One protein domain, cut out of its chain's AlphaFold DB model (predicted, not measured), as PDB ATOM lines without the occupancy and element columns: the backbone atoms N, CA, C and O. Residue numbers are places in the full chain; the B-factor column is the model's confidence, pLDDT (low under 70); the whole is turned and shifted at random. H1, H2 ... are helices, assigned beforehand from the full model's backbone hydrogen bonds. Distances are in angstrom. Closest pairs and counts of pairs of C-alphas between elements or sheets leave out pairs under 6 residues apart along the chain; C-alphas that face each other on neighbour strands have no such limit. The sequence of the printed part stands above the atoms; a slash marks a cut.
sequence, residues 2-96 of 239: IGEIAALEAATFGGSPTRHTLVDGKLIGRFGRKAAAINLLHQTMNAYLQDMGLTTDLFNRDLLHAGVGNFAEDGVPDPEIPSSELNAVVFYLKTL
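AT A GLANCE: This is residues 2 to 96 of the 239 residues of the protein "Cytochrome c domain-containing protein" of Gemmatimonadetes bacterium (UniProt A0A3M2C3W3). Three short helices stand at steep angles to one another: H2 runs through the middle of the domain, its first part, residues 40 to 45, packs on H3, and H1 comes near both without clearly touching either. From there two long links with no named element run out and come back, residues 14 to 39 between H1 and H2, and residues 53 to 82 between H2 and H3; this second link reaches past the end of H2, and the turn around Gly 67 makes one end of the longest axis. The printed part has 95 residues with three named helices, in the order H1, H2, H3, and no named strand. The class is all helix, though under half of the residues, 38 of 95, are in named elements. The whole is compact, with a radius of gyration of the C-alphas of 14.4 A, and the C-alphas span 41 by 28 by 23 A.

HOW THE PARTS SIT: Start with H2, residues 40 to 52, which shares the greatest helix length, 13 residues, with H3, residues 83 to 95. H2 and H3 touch, with 10 pairs of C-alphas within 8 A. Look for their closest C-alphas, those of Leu 41 and Val 90, 6.0 A apart. H2 touches H3 with residues 40 to 45 alone. The two helices run opposite ways at a steep tilt of 63 degrees, centre to centre 11.9 A. Next go to H1, residues 2 to 13, which touches no helix but is near H2 and H3. H1 and H2 are close but not clearly touching, and their closest C-alphas, those of Ile 5 and His 42, are 6.8 A apart. They run opposite ways at a steep tilt of 67 degrees, only just short of about perpendicular. H1 and H3 are also close but not clearly touching, and their closest C-alphas, those of Thr 12 and Asn 87, are 7.7 A apart. Their lines stand about perpendicular, at 84 degrees. Along the backbone, every O i to N i+4 pair of H2 and H3 is within hydrogen-bond range, while in H1 7 of 8 are. In the links, look for two short antiparallel pairings: residues 22 to 23 with residues 26 to 27, and residues 64 to 65 with residues 70 to 71.

IN THESE COORDINATES: Find C-alpha 40 at (17.437, -56.472, 37.085); from there H2 runs to C-alpha 52 at (15.386, -41.555, 30.660), 16.4 A from first to last C-alpha. Go on to Gly 67, whose C-alpha is at (19.575, -25.625, 38.484). The link then returns to H3, which begins with Ser 83 and ends at C-alpha 95 at (15.399, -64.363, 29.025), a length of 18.2 A. Back at the first printed residue, find C-alpha 2 at (16.586, -51.104, 49.208), where H1 begins; it runs 17.0 A to the C-alpha of Phe 13.

THE WHOLE: The two C-alphas farthest apart are those of Gly 15 and Gly 67, 43.1 A. The first and last printed C-alphas, those of Ile 2 and Leu 96, are 25.4 A apart. The printed part has no cut. Both links are long, with 26 residues between H1 and H2 and 30 between H2 and H3. The mean pLDDT of the printed part is 81.1. Look in the B-factor column for residues 2 to 21, 20 residues under 70; H1 has a mean of 54, while H2 and H3 each have 93.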
ATOM      1  N   ILE A   2      16.139 -49.744  49.620       52.53
ATOM      2  CA  ILE A   2      16.586 -51.104  49.208       52.53
ATOM      3  C   ILE A   2      15.682 -52.228  49.774       52.53
ATOM      4  O   ILE A   2      15.375 -53.192  49.078       52.53
ATOM      5  N   GLY A   3      15.188 -52.077  51.009       50.94
ATOM      6  CA  GLY A   3      14.202 -53.000  51.589       50.94
ATOM      7  C   GLY A   3      12.849 -53.010  50.863       50.94
ATOM      8  O   GLY A   3      12.201 -54.049  50.818       50.94
ATOM      9  N   GLU A   4      12.449 -51.895  50.244       55.41
ATOM     10  CA  GLU A   4      11.211 -51.795  49.450       55.41
ATOM     11  C   GLU A   4      11.391 -52.435  48.071       55.41
ATOM     12  O   GLU A   4      10.503 -53.141  47.610       55.41
ATOM     13  N   ILE A   5      12.572 -52.296  47.462       57.19
ATOM     14  CA  ILE A   5      12.924 -52.970  46.201       57.19
ATOM     15  C   ILE A   5      12.903 -54.497  46.374       57.19
ATOM     16  O   ILE A   5      12.374 -55.213  45.524       57.19
ATOM     17  N   ALA A   6      13.434 -55.003  47.493       53.84
ATOM     18  CA  ALA A   6      13.413 -56.433  47.799       53.84
ATOM     19  C   ALA A   6      12.000 -56.961  48.109       53.84
ATOM     20  O   ALA A   6      11.664 -58.085  47.729       53.84
ATOM     21  N   ALA A   7      11.165 -56.153  48.773       53.56
ATOM     22  CA  ALA A   7       9.761 -56.474  49.017       53.56
ATOM     23  C   ALA A   7       8.929 -56.459  47.723       53.56
ATOM     24  O   ALA A   7       8.027 -57.282  47.568       53.56
ATOM     25  N   LEU A   8       9.253 -55.578  46.771       53.81
ATOM     26  CA  LEU A   8       8.535 -55.502  45.505       53.81
ATOM     27  C   LEU A   8       8.899 -56.640  44.551       53.81
ATOM     28  O   LEU A   8       7.999 -57.175  43.920       53.81
ATOM     29  N   GLU A   9      10.159 -57.100  44.480       56.06
ATOM     30  CA  GLU A   9      10.459 -58.304  43.677       56.06
ATOM     31  C   GLU A   9       9.624 -59.507  44.167       56.06
ATOM     32  O   GLU A   9       9.087 -60.261  43.354       56.06
ATOM     33  N   ALA A  10       9.437 -59.632  45.487       52.78
ATOM     34  CA  ALA A  10       8.605 -60.670  46.095       52.78
ATOM     35  C   ALA A  10       7.108 -60.528  45.756       52.78
ATOM     36  O   ALA A  10       6.439 -61.521  45.469       52.78
ATOM     37  N   ALA A  11       6.582 -59.298  45.763       52.03
ATOM     38  CA  ALA A  11       5.191 -59.013  45.404       52.03
ATOM     39  C   ALA A  11       4.919 -59.190  43.897       52.03
ATOM     40  O   ALA A  11       3.841 -59.630  43.507       52.03
ATOM     41  N   THR A  12       5.911 -58.874  43.066       51.62
ATOM     42  CA  THR A  12       5.818 -58.847  41.607       51.62
ATOM     43  C   THR A  12       5.923 -60.228  40.967       51.62
ATOM     44  O   THR A  12       5.176 -60.530  40.040       51.62
ATOM     45  N   PHE A  13       6.860 -61.064  41.419       53.25
ATOM     46  CA  PHE A  13       7.112 -62.368  40.792       53.25
ATOM     47  C   PHE A  13       6.517 -63.545  41.573       53.25
ATOM     48  O   PHE A  13       6.526 -64.662  41.067       53.25
ATOM     49  N   GLY A  14       5.946 -63.295  42.757       42.78
ATOM     50  CA  GLY A  14       5.444 -64.336  43.648       42.78
ATOM     51  C   GLY A  14       6.577 -65.113  44.330       42.78
ATOM     52  O   GLY A  14       7.602 -65.430  43.736       42.78
ATOM     53  N   GLY A  15       6.392 -65.428  45.614       45.00
ATOM     54  CA  GLY A  15       7.364 -66.182  46.411       45.00
ATOM     55  C   GLY A  15       8.316 -65.315  47.241       45.00
ATOM     56  O   GLY A  15       8.329 -64.089  47.171       45.00
ATOM     57  N   SER A  16       9.103 -65.970  48.103       42.50
ATOM     58  CA  SER A  16      10.138 -65.289  48.889       42.50
ATOM     59  C   SER A  16      11.179 -64.702  47.927       42.50
ATOM     60  O   SER A  16      11.507 -65.376  46.949       42.50
ATOM     61  N   PRO A  17      11.754 -63.512  48.182       48.84
ATOM     62  CA  PRO A  17      12.826 -62.968  47.356       48.84
ATOM     63  C   PRO A  17      14.071 -63.861  47.477       48.84
ATOM     64  O   PRO A  17      14.957 -63.643  48.297       48.84
ATOM     65  N   THR A  18      14.128 -64.933  46.690       46.34
ATOM     66  CA  THR A  18      15.124 -66.008  46.828       46.34
ATOM     67  C   THR A  18      16.491 -65.625  46.261       46.34
ATOM     68  O   THR A  18      17.461 -66.353  46.457       46.34
ATOM     69  N   ARG A  19      16.600 -64.481  45.570       52.56
ATOM     70  CA  ARG A  19      17.834 -64.035  44.887       52.56
ATOM     71  C   ARG A  19      18.521 -62.841  45.551       52.56
ATOM     72  O   ARG A  19      19.674 -62.526  45.235       52.56
ATOM     73  N   HIS A  20      17.847 -62.229  46.518       60.03
ATOM     74  CA  HIS A  20      18.382 -61.212  47.408       60.03
ATOM     75  C   HIS A  20      19.153 -61.889  48.539       60.03
ATOM     76  O   HIS A  20      18.678 -62.006  49.664       60.03
ATOM     77  N   THR A  21      20.338 -62.405  48.214       61.34
ATOM     78  CA  THR A  21      21.213 -63.024  49.210       61.34
ATOM     79  C   THR A  21      21.617 -61.956  50.219       61.34
ATOM     80  O   THR A  21      22.407 -61.065  49.908       61.34
ATOM     81  N   LEU A  22      21.036 -62.030  51.417       70.00
ATOM     82  CA  LEU A  22      21.514 -61.288  52.570       70.00
ATOM     83  C   LEU A  22      22.792 -61.964  53.058       70.00
ATOM     84  O   LEU A  22      22.767 -63.118  53.477       70.00
ATOM     85  N   VAL A  23      23.899 -61.237  53.003       70.62
ATOM     86  CA  VAL A  23      25.176 -61.634  53.595       70.62
ATOM     87  C   VAL A  23      25.447 -60.646  54.717       70.62
ATOM     88  O   VAL A  23      25.514 -59.441  54.475       70.62
ATOM     89  N   ASP A  24      25.491 -61.135  55.956       80.69
ATOM     90  CA  ASP A  24      25.665 -60.315  57.164       80.69
ATOM     91  C   ASP A  24      24.690 -59.124  57.245       80.69
ATOM     92  O   ASP A  24      25.063 -57.984  57.527       80.69
ATOM     93  N   GLY A  25      23.415 -59.377  56.926       75.69
ATOM     94  CA  GLY A  25      22.354 -58.363  56.942       75.69
ATOM     95  C   GLY A  25      22.421 -57.340  55.801       75.69
ATOM     96  O   GLY A  25      21.663 -56.371  55.809       75.69
ATOM     97  N   LYS A  26      23.301 -57.537  54.813       73.38
ATOM     98  CA  LYS A  26      23.468 -56.656  53.650       73.38
ATOM     99  C   LYS A  26      23.069 -57.369  52.369       73.38
ATOM    100  O   LYS A  26      23.376 -58.540  52.173       73.38
ATOM    101  N   LEU A  27      22.414 -56.639  51.473       78.25
ATOM    102  CA  LEU A  27      22.102 -57.127  50.136       78.25
ATOM    103  C   LEU A  27      23.328 -57.005  49.235       78.25
ATOM    104  O   LEU A  27      23.998 -55.972  49.227       78.25
ATOM    105  N   ILE A  28      23.608 -58.069  48.485       81.69
ATOM    106  CA  ILE A  28      24.706 -58.099  47.521       81.69
ATOM    107  C   ILE A  28      24.276 -57.435  46.214       81.69
ATOM    108  O   ILE A  28      23.257 -57.792  45.619       81.69
ATOM    109  N   GLY A  29      25.082 -56.472  45.783       85.38
ATOM    110  CA  GLY A  29      24.987 -55.822  44.488       85.38
ATOM    111  C   GLY A  29      25.489 -56.713  43.345       85.38
ATOM    112  O   GLY A  29      26.349 -57.565  43.554       85.38
ATOM    113  N   ARG A  30      24.906 -56.581  42.149       87.88
ATOM    114  CA  ARG A  30      25.125 -57.505  41.016       87.88
ATOM    115  C   ARG A  30      25.213 -56.817  39.650       87.88
ATOM    116  O   ARG A  30      25.891 -57.328  38.762       87.88
ATOM    117  N   PHE A  31      24.518 -55.696  39.468       91.44
ATOM    118  CA  PHE A  31      24.344 -55.010  38.184       91.44
ATOM    119  C   PHE A  31      24.923 -53.592  38.216       91.44
ATOM    120  O   PHE A  31      25.115 -53.013  39.284       91.44
ATOM    121  N   GLY A  32      25.219 -53.052  37.034       91.69
ATOM    122  CA  GLY A  32      25.985 -51.816  36.868       91.69
ATOM    123  C   GLY A  32      27.497 -52.060  36.802       91.69
ATOM    124  O   GLY A  32      27.970 -53.199  36.924       91.69
ATOM    125  N   ARG A  33      28.260 -50.981  36.580       93.38
ATOM    126  CA  ARG A  33      29.728 -51.029  36.465       93.38
ATOM    127  C   ARG A  33      30.409 -51.268  37.814       93.38
ATOM    128  O   ARG A  33      31.394 -51.994  37.855       93.38
ATOM    129  N   LYS A  34      29.831 -50.748  38.901       93.62
ATOM    130  CA  LYS A  34      30.302 -50.937  40.283       93.62
ATOM    131  C   LYS A  34      29.354 -51.789  41.136       93.62
ATOM    132  O   LYS A  34      29.312 -51.682  42.357       93.62
ATOM    133  N   ALA A  35      28.576 -52.653  40.480       91.69
ATOM    134  CA  ALA A  35      27.638 -53.581  41.113       91.69
ATOM    135  C   ALA A  35      26.568 -52.915  42.012       91.69
ATOM    136  O   ALA A  35      26.037 -53.573  42.897       91.69
ATOM    137  N   ALA A  36      26.208 -51.643  41.814       87.56
ATOM    138  CA  ALA A  36      25.300 -50.921  42.712       87.56
ATOM    139  C   ALA A  36      23.865 -51.493  42.772       87.56
ATOM    140  O   ALA A  36      23.213 -51.451  43.820       87.56
ATOM    141  N   ALA A  37      23.361 -52.062  41.671       88.38
ATOM    142  CA  ALA A  37      22.006 -52.604  41.608       88.38
ATOM    143  C   ALA A  37      21.951 -54.087  42.012       88.38
ATOM    144  O   ALA A  37      22.760 -54.906  41.582       88.38
ATOM    145  N   ILE A  38      20.965 -54.460  42.830       86.12
ATOM    146  CA  ILE A  38      20.864 -55.795  43.456       86.12
ATOM    147  C   ILE A  38      20.212 -56.856  42.557       86.12
ATOM    148  O   ILE A  38      20.436 -58.052  42.737       86.12
ATOM    149  N   ASN A  39      19.389 -56.434  41.599       86.88
ATOM    150  CA  ASN A  39      18.698 -57.281  40.628       86.88
ATOM    151  C   ASN A  39      18.383 -56.468  39.354       86.88
ATOM    152  O   ASN A  39      18.612 -55.257  39.307       86.88
ATOM    153  N   LEU A  40      17.841 -57.134  38.330       91.31
ATOM    154  CA  LEU A  40      17.437 -56.472  37.085       91.31
ATOM    155  C   LEU A  40      16.297 -55.471  37.295       91.31
ATOM    156  O   LEU A  40      16.312 -54.436  36.654       91.31
ATOM    157  N   LEU A  41      15.363 -55.723  38.220       90.69
ATOM    158  CA  LEU A  41      14.283 -54.777  38.525       90.69
ATOM    159  C   LEU A  41      14.840 -53.428  39.010       90.69
ATOM    160  O   LEU A  41      14.493 -52.390  38.461       90.69
ATOM    161  N   HIS A  42      15.756 -53.448  39.980       88.88
ATOM    162  CA  HIS A  42      16.451 -52.258  40.471       88.88
ATOM    163  C   HIS A  42      17.227 -51.566  39.346       88.88
ATOM    164  O   HIS A  42      17.105 -50.357  39.183       88.88
ATOM    165  N   GLN A  43      17.982 -52.323  38.540       93.31
ATOM    166  CA  GLN A  43      18.736 -51.749  37.423       93.31
ATOM    167  C   GLN A  43      17.817 -51.068  36.398       93.31
ATOM    168  O   GLN A  43      18.128 -49.974  35.944       93.31
ATOM    169  N   THR A  44      16.693 -51.697  36.047       94.81
ATOM    170  CA  THR A  44      15.737 -51.166  35.070       94.81
ATOM    171  C   THR A  44      15.023 -49.924  35.597       94.81
ATOM    172  O   THR A  44      14.929 -48.944  34.870       94.81
ATOM    173  N   MET A  45      14.578 -49.915  36.858       93.50
ATOM    174  CA  MET A  45      13.970 -48.719  37.459       93.50
ATOM    175  C   MET A  45      14.964 -47.558  37.569       93.50
ATOM    176  O   MET A  45      14.595 -46.418  37.306       93.50
ATOM    177  N   ASN A  46      16.226 -47.843  37.918       91.94
ATOM    178  CA  ASN A  46      17.275 -46.822  37.912       91.94
ATOM    179  C   ASN A  46      17.470 -46.248  36.509       91.94
ATOM    180  O   ASN A  46      17.545 -45.038  36.387       91.94
ATOM    181  N   ALA A  47      17.525 -47.084  35.470       95.31
ATOM    182  CA  ALA A  47      17.691 -46.609  34.098       95.31
ATOM    183  C   ALA A  47      16.496 -45.762  33.630       95.31
ATOM    184  O   ALA A  47      16.692 -44.693  33.059       95.31
ATOM    185  N   TYR A  48      15.261 -46.192  33.926       95.94
ATOM    186  CA  TYR A  48      14.071 -45.391  33.627       95.94
ATOM    187  C   TYR A  48      14.161 -44.005  34.262       95.94
ATOM    188  O   TYR A  48      14.076 -43.012  33.548       95.94
ATOM    189  N   LEU A  49      14.426 -43.921  35.566       93.81
ATOM    190  CA  LEU A  49      14.433 -42.631  36.246       93.81
ATOM    191  C   LEU A  49      15.688 -41.798  35.934       93.81
ATOM    192  O   LEU A  49      15.577 -40.631  35.581       93.81
ATOM    193  N   GLN A  50      16.881 -42.373  36.094       91.31
ATOM    194  CA  GLN A  50      18.156 -41.641  36.058       91.31
ATOM    195  C   GLN A  50      18.634 -41.326  34.638       91.31
ATOM    196  O   GLN A  50      19.243 -40.278  34.435       91.31
ATOM    197  N   ASP A  51      18.355 -42.204  33.670       93.50
ATOM    198  CA  ASP A  51      18.840 -42.036  32.296       93.50
ATOM    199  C   ASP A  51      17.749 -41.476  31.373       93.50
ATOM    200  O   ASP A  51      18.038 -40.653  30.505       93.50
ATOM    201  N   MET A  52      16.500 -41.928  31.542       93.62
ATOM    202  CA  MET A  52      15.386 -41.555  30.660       93.62
ATOM    203  C   MET A  52      14.452 -40.493  31.252       93.62
ATOM    204  O   MET A  52      13.711 -39.883  30.487       93.62
ATOM    205  N   GLY A  53      14.485 -40.265  32.569       92.25
ATOM    206  CA  GLY A  53      13.572 -39.344  33.253       92.25
ATOM    207  C   GLY A  53      12.135 -39.855  33.348       92.25
ATOM    208  O   GLY A  53      11.222 -39.054  33.304       92.25
ATOM    209  N   LEU A  54      11.933 -41.173  33.414       94.00
ATOM    210  CA  LEU A  54      10.617 -41.808  33.497       94.00
ATOM    211  C   LEU A  54      10.408 -42.427  34.876       94.00
ATOM    212  O   LEU A  54      11.247 -43.199  35.363       94.00
ATOM    213  N   THR A  55       9.271 -42.137  35.491       94.50
ATOM    214  CA  THR A  55       8.906 -42.669  36.796       94.50
ATOM    215  C   THR A  55       8.214 -44.032  36.670       94.50
ATOM    216  O   THR A  55       7.694 -44.452  35.632       94.50
ATOM    217  N   THR A  56       8.271 -44.797  37.757       92.94
ATOM    218  CA  THR A  56       7.652 -46.124  37.898       92.94
ATOM    219  C   THR A  56       6.875 -46.164  39.208       92.94
ATOM    220  O   THR A  56       7.098 -45.329  40.080       92.94
ATOM    221  N   ASP A  57       6.023 -47.169  39.417       86.44
ATOM    222  CA  ASP A  57       5.231 -47.291  40.656       86.44
ATOM    223  C   ASP A  57       6.059 -47.203  41.960       86.44
ATOM    224  O   ASP A  57       5.547 -46.778  42.997       86.44
ATOM    225  N   LEU A  58       7.340 -47.594  41.930       78.19
ATOM    226  CA  LEU A  58       8.253 -47.490  43.077       78.19
ATOM    227  C   LEU A  58       9.084 -46.213  43.112       78.19
ATOM    228  O   LEU A  58       9.383 -45.700  44.191       78.19
ATOM    229  N   PHE A  59       9.521 -45.751  41.947       87.38
ATOM    230  CA  PHE A  59      10.253 -44.505  41.783       87.38
ATOM    231  C   PHE A  59       9.316 -43.521  41.107       87.38
ATOM    232  O   PHE A  59       9.459 -43.272  39.920       87.38
ATOM    233  N   ASN A  60       8.325 -43.048  41.862       88.50
ATOM    234  CA  ASN A  60       7.139 -42.342  41.371       88.50
ATOM    235  C   ASN A  60       7.253 -40.815  41.453       88.50
ATOM    236  O   ASN A  60       6.269 -40.126  41.710       88.50
ATOM    237  N   ARG A  61       8.483 -40.310  41.405       87.94
ATOM    238  CA  ARG A  61       8.773 -38.883  41.430       87.94
ATOM    239  C   ARG A  61       9.939 -38.615  40.513       87.94
ATOM    240  O   ARG A  61      10.953 -39.315  40.608       87.94
ATOM    241  N   ASP A  62       9.804 -37.555  39.738       89.00
ATOM    242  CA  ASP A  62      10.875 -37.017  38.923       89.00
ATOM    243  C   ASP A  62      12.145 -36.710  39.708       89.00
ATOM    244  O   ASP A  62      12.173 -36.544  40.936       89.00
ATOM    245  N   LEU A  63      13.233 -36.578  38.957       89.12
ATOM    246  CA  LEU A  63      14.497 -36.113  39.495       89.12
ATOM    247  C   LEU A  63      14.423 -34.642  39.895       89.12
ATOM    248  O   LEU A  63      13.774 -33.815  39.259       89.12
ATOM    249  N   LEU A  64      15.172 -34.288  40.936       88.19
ATOM    250  CA  LEU A  64      15.387 -32.891  41.279       88.19
ATOM    251  C   LEU A  64      16.276 -32.233  40.218       88.19
ATOM    252  O   LEU A  64      17.423 -32.637  40.015       88.19
ATOM    253  N   HIS A  65      15.796 -31.155  39.608       84.25
ATOM    254  CA  HIS A  65      16.618 -30.324  38.746       84.25
ATOM    255  C   HIS A  65      17.420 -29.325  39.590       84.25
ATOM    256  O   HIS A  65      16.914 -28.286  40.024       84.25
ATOM    257  N   ALA A  66      18.705 -29.618  39.806       82.44
ATOM    258  CA  ALA A  66      19.579 -28.823  40.673       82.44
ATOM    259  C   ALA A  66      19.683 -27.335  40.274       82.44
ATOM    260  O   ALA A  66      19.869 -26.485  41.141       82.44
ATOM    261  N   GLY A  67      19.525 -27.005  38.986       82.94
ATOM    262  CA  GLY A  67      19.575 -25.625  38.484       82.94
ATOM    263  C   GLY A  67      18.373 -24.745  38.858       82.94
ATOM    264  O   GLY A  67      18.511 -23.525  38.889       82.94
ATOM    265  N   VAL A  68      17.215 -25.340  39.169       83.69
ATOM    266  CA  VAL A  68      15.989 -24.628  39.582       83.69
ATOM    267  C   VAL A  68      15.546 -24.983  41.001       83.69
ATOM    268  O   VAL A  68      14.690 -24.302  41.555       83.69
ATOM    269  N   GLY A  69      16.136 -26.014  41.616       85.81
ATOM    270  CA  GLY A  69      15.824 -26.422  42.986       85.81
ATOM    271  C   GLY A  69      14.429 -27.027  43.152       85.81
ATOM    272  O   GLY A  69      13.915 -27.049  44.267       85.81
ATOM    273  N   ASN A  70      13.822 -27.502  42.063       85.44
ATOM    274  CA  ASN A  70      12.525 -28.173  42.066       85.44
ATOM    275  C   ASN A  70      12.602 -29.501  41.301       85.44
ATOM    276  O   ASN A  70      13.582 -29.749  40.595       85.44
ATOM    277  N   PHE A  71      11.590 -30.353  41.456       84.44
ATOM    278  CA  PHE A  71      11.434 -31.543  40.623       84.44
ATOM    279  C   PHE A  71      11.310 -31.143  39.154       84.44
ATOM    280  O   PHE A  71      10.759 -30.085  38.836       84.44
ATOM    281  N   ALA A  72      11.875 -31.961  38.272       82.44
ATOM    282  CA  ALA A  72      11.842 -31.777  36.829       82.44
ATOM    283  C   ALA A  72      10.462 -32.129  36.243       82.44
ATOM    284  O   ALA A  72      10.409 -32.766  35.202       82.44
ATOM    285  N   GLU A  73       9.386 -31.700  36.918       82.06
ATOM    286  CA  GLU A  73       8.002 -31.971  36.533       82.06
ATOM    287  C   GLU A  73       7.803 -31.612  35.061       82.06
ATOM    288  O   GLU A  73       7.983 -30.458  34.649       82.06
ATOM    289  N   ASP A  74       7.430 -32.607  34.269       84.12
ATOM    290  CA  ASP A  74       7.209 -32.466  32.833       84.12
ATOM    291  C   ASP A  74       5.715 -32.289  32.483       84.12
ATOM    292  O   ASP A  74       5.353 -32.011  31.336       84.12
ATOM    293  N   GLY A  75       4.843 -32.372  33.497       85.81
ATOM    294  CA  GLY A  75       3.391 -32.261  33.373       85.81
ATOM    295  C   GLY A  75       2.701 -33.553  32.930       85.81
ATOM    296  O   GLY A  75       1.500 -33.519  32.630       85.81
ATOM    297  N   VAL A  76       3.424 -34.672  32.886       88.62
ATOM    298  CA  VAL A  76       2.891 -36.009  32.637       88.62
ATOM    299  C   VAL A  76       2.463 -36.641  33.974       88.62
ATOM    300  O   VAL A  76       3.087 -36.410  35.007       88.62
ATOM    301  N   PRO A  77       1.332 -37.371  34.028       91.19
ATOM    302  CA  PRO A  77       0.919 -38.038  35.260       91.19
ATOM    303  C   PRO A  77       1.832 -39.207  35.648       91.19
ATOM    304  O   PRO A  77       1.947 -40.171  34.893       91.19
ATOM    305  N   ASP A  78       2.343 -39.165  36.878       91.38
ATOM    306  CA  ASP A  78       3.114 -40.259  37.466       91.38
ATOM    307  C   ASP A  78       2.236 -41.434  37.963       91.38
ATOM    308  O   ASP A  78       1.174 -41.213  38.567       91.38
ATOM    309  N   PRO A  79       2.703 -42.693  37.832       93.06
ATOM    310  CA  PRO A  79       3.910 -43.067  37.109       93.06
ATOM    311  C   PRO A  79       3.686 -43.179  35.599       93.06
ATOM    312  O   PRO A  79       2.649 -43.692  35.172       93.06
ATOM    313  N   GLU A  80       4.679 -42.805  34.788       95.19
ATOM    314  CA  GLU A  80       4.601 -42.988  33.333       95.19
ATOM    315  C   GLU A  80       4.725 -44.458  32.940       95.19
ATOM    316  O   GLU A  80       4.083 -44.901  31.986       95.19
ATOM    317  N   ILE A  81       5.535 -45.227  33.677       95.75
ATOM    318  CA  ILE A  81       5.751 -46.648  33.409       95.75
ATOM    319  C   ILE A  81       4.993 -47.499  34.435       95.75
ATOM    320  O   ILE A  81       5.431 -47.632  35.586       95.75
ATOM    321  N   PRO A  82       3.885 -48.152  34.033       92.56
ATOM    322  CA  PRO A  82       3.148 -49.032  34.926       92.56
ATOM    323  C   PRO A  82       3.939 -50.318  35.210       92.56
ATOM    324  O   PRO A  82       4.650 -50.842  34.346       92.56
ATOM    325  N   SER A  83       3.737 -50.909  36.394       89.62
ATOM    326  CA  SER A  83       4.404 -52.152  36.819       89.62
ATOM    327  C   SER A  83       4.327 -53.276  35.785       89.62
ATOM    328  O   SER A  83       5.281 -54.032  35.628       89.62
ATOM    329  N   SER A  84       3.217 -53.411  35.052       90.88
ATOM    330  CA  SER A  84       3.078 -54.443  34.016       90.88
ATOM    331  C   SER A  84       4.117 -54.315  32.901       90.88
ATOM    332  O   SER A  84       4.647 -55.327  32.444       90.88
ATOM    333  N   GLU A  85       4.420 -53.087  32.477       94.69
ATOM    334  CA  GLU A  85       5.408 -52.816  31.434       94.69
ATOM    335  C   GLU A  85       6.829 -53.013  31.967       94.69
ATOM    336  O   GLU A  85       7.615 -53.756  31.375       94.69
ATOM    337  N   LEU A  86       7.113 -52.474  33.156       92.81
ATOM    338  CA  LEU A  86       8.373 -52.701  33.865       92.81
ATOM    339  C   LEU A  86       8.681 -54.203  34.013       92.81
ATOM    340  O   LEU A  86       9.793 -54.657  33.731       92.81
ATOM    341  N   ASN A  87       7.685 -55.003  34.397       90.06
ATOM    342  CA  ASN A  87       7.833 -56.447  34.569       90.06
ATOM    343  C   ASN A  87       8.079 -57.175  33.248       90.06
ATOM    344  O   ASN A  87       8.874 -58.119  33.218       90.06
ATOM    345  N   ALA A  88       7.437 -56.738  32.161       94.25
ATOM    346  CA  ALA A  88       7.672 -57.286  30.830       94.25
ATOM    347  C   ALA A  88       9.120 -57.036  30.377       94.25
ATOM    348  O   ALA A  88       9.776 -57.966  29.902       94.25
ATOM    349  N   VAL A  89       9.655 -55.831  30.609       95.88
ATOM    350  CA  VAL A  89      11.059 -55.499  30.314       95.88
ATOM    351  C   VAL A  89      12.017 -56.332  31.167       95.88
ATOM    352  O   VAL A  89      12.953 -56.932  30.637       95.88
ATOM    353  N   VAL A  90      11.770 -56.451  32.475       93.12
ATOM    354  CA  VAL A  90      12.607 -57.274  33.364       93.12
ATOM    355  C   VAL A  90      12.582 -58.748  32.949       93.12
ATOM    356  O   VAL A  90      13.625 -59.408  32.962       93.12
ATOM    357  N   PHE A  91      11.421 -59.286  32.567       92.88
ATOM    358  CA  PHE A  91      11.305 -60.660  32.072       92.88
ATOM    359  C   PHE A  91      12.049 -60.855  30.743       92.88
ATOM    360  O   PHE A  91      12.797 -61.826  30.593       92.88
ATOM    361  N   TYR A  92      11.914 -59.910  29.811       95.62
ATOM    362  CA  TYR A  92      12.674 -59.902  28.563       95.62
ATOM    363  C   TYR A  92      14.185 -59.941  28.834       95.62
ATOM    364  O   TYR A  92      14.864 -60.847  28.358       95.62
ATOM    365  N   LEU A  93      14.704 -59.059  29.694       94.81
ATOM    366  CA  LEU A  93      16.128 -59.028  30.056       94.81
ATOM    367  C   LEU A  93      16.604 -60.330  30.720       94.81
ATOM    368  O   LEU A  93      17.708 -60.790  30.438       94.81
ATOM    369  N   LYS A  94      15.778 -60.957  31.572       91.88
ATOM    370  CA  LYS A  94      16.093 -62.261  32.191       91.88
ATOM    371  C   LYS A  94      16.221 -63.384  31.154       91.88
ATOM    372  O   LYS A  94      16.941 -64.345  31.402       91.88
ATOM    373  N   THR A  95      15.503 -63.294  30.036       92.50
ATOM    374  CA  THR A  95      15.399 -64.363  29.025       92.50
ATOM    375  C   THR A  95      16.163 -64.069  27.737       92.50
ATOM    376  O   THR A  95      16.208 -64.920  26.845       92.50
ATOM    377  N   LEU A  96      16.796 -62.898  27.642       92.75
ATOM    378  CA  LEU A  96      17.570 -62.508  26.478       92.75
ATOM    379  C   LEU A  96      18.783 -63.427  26.323       92.75
ATOM    380  O   LEU A  96      19.590 -63.608  27.236       92.75
TER     381      LEU A  96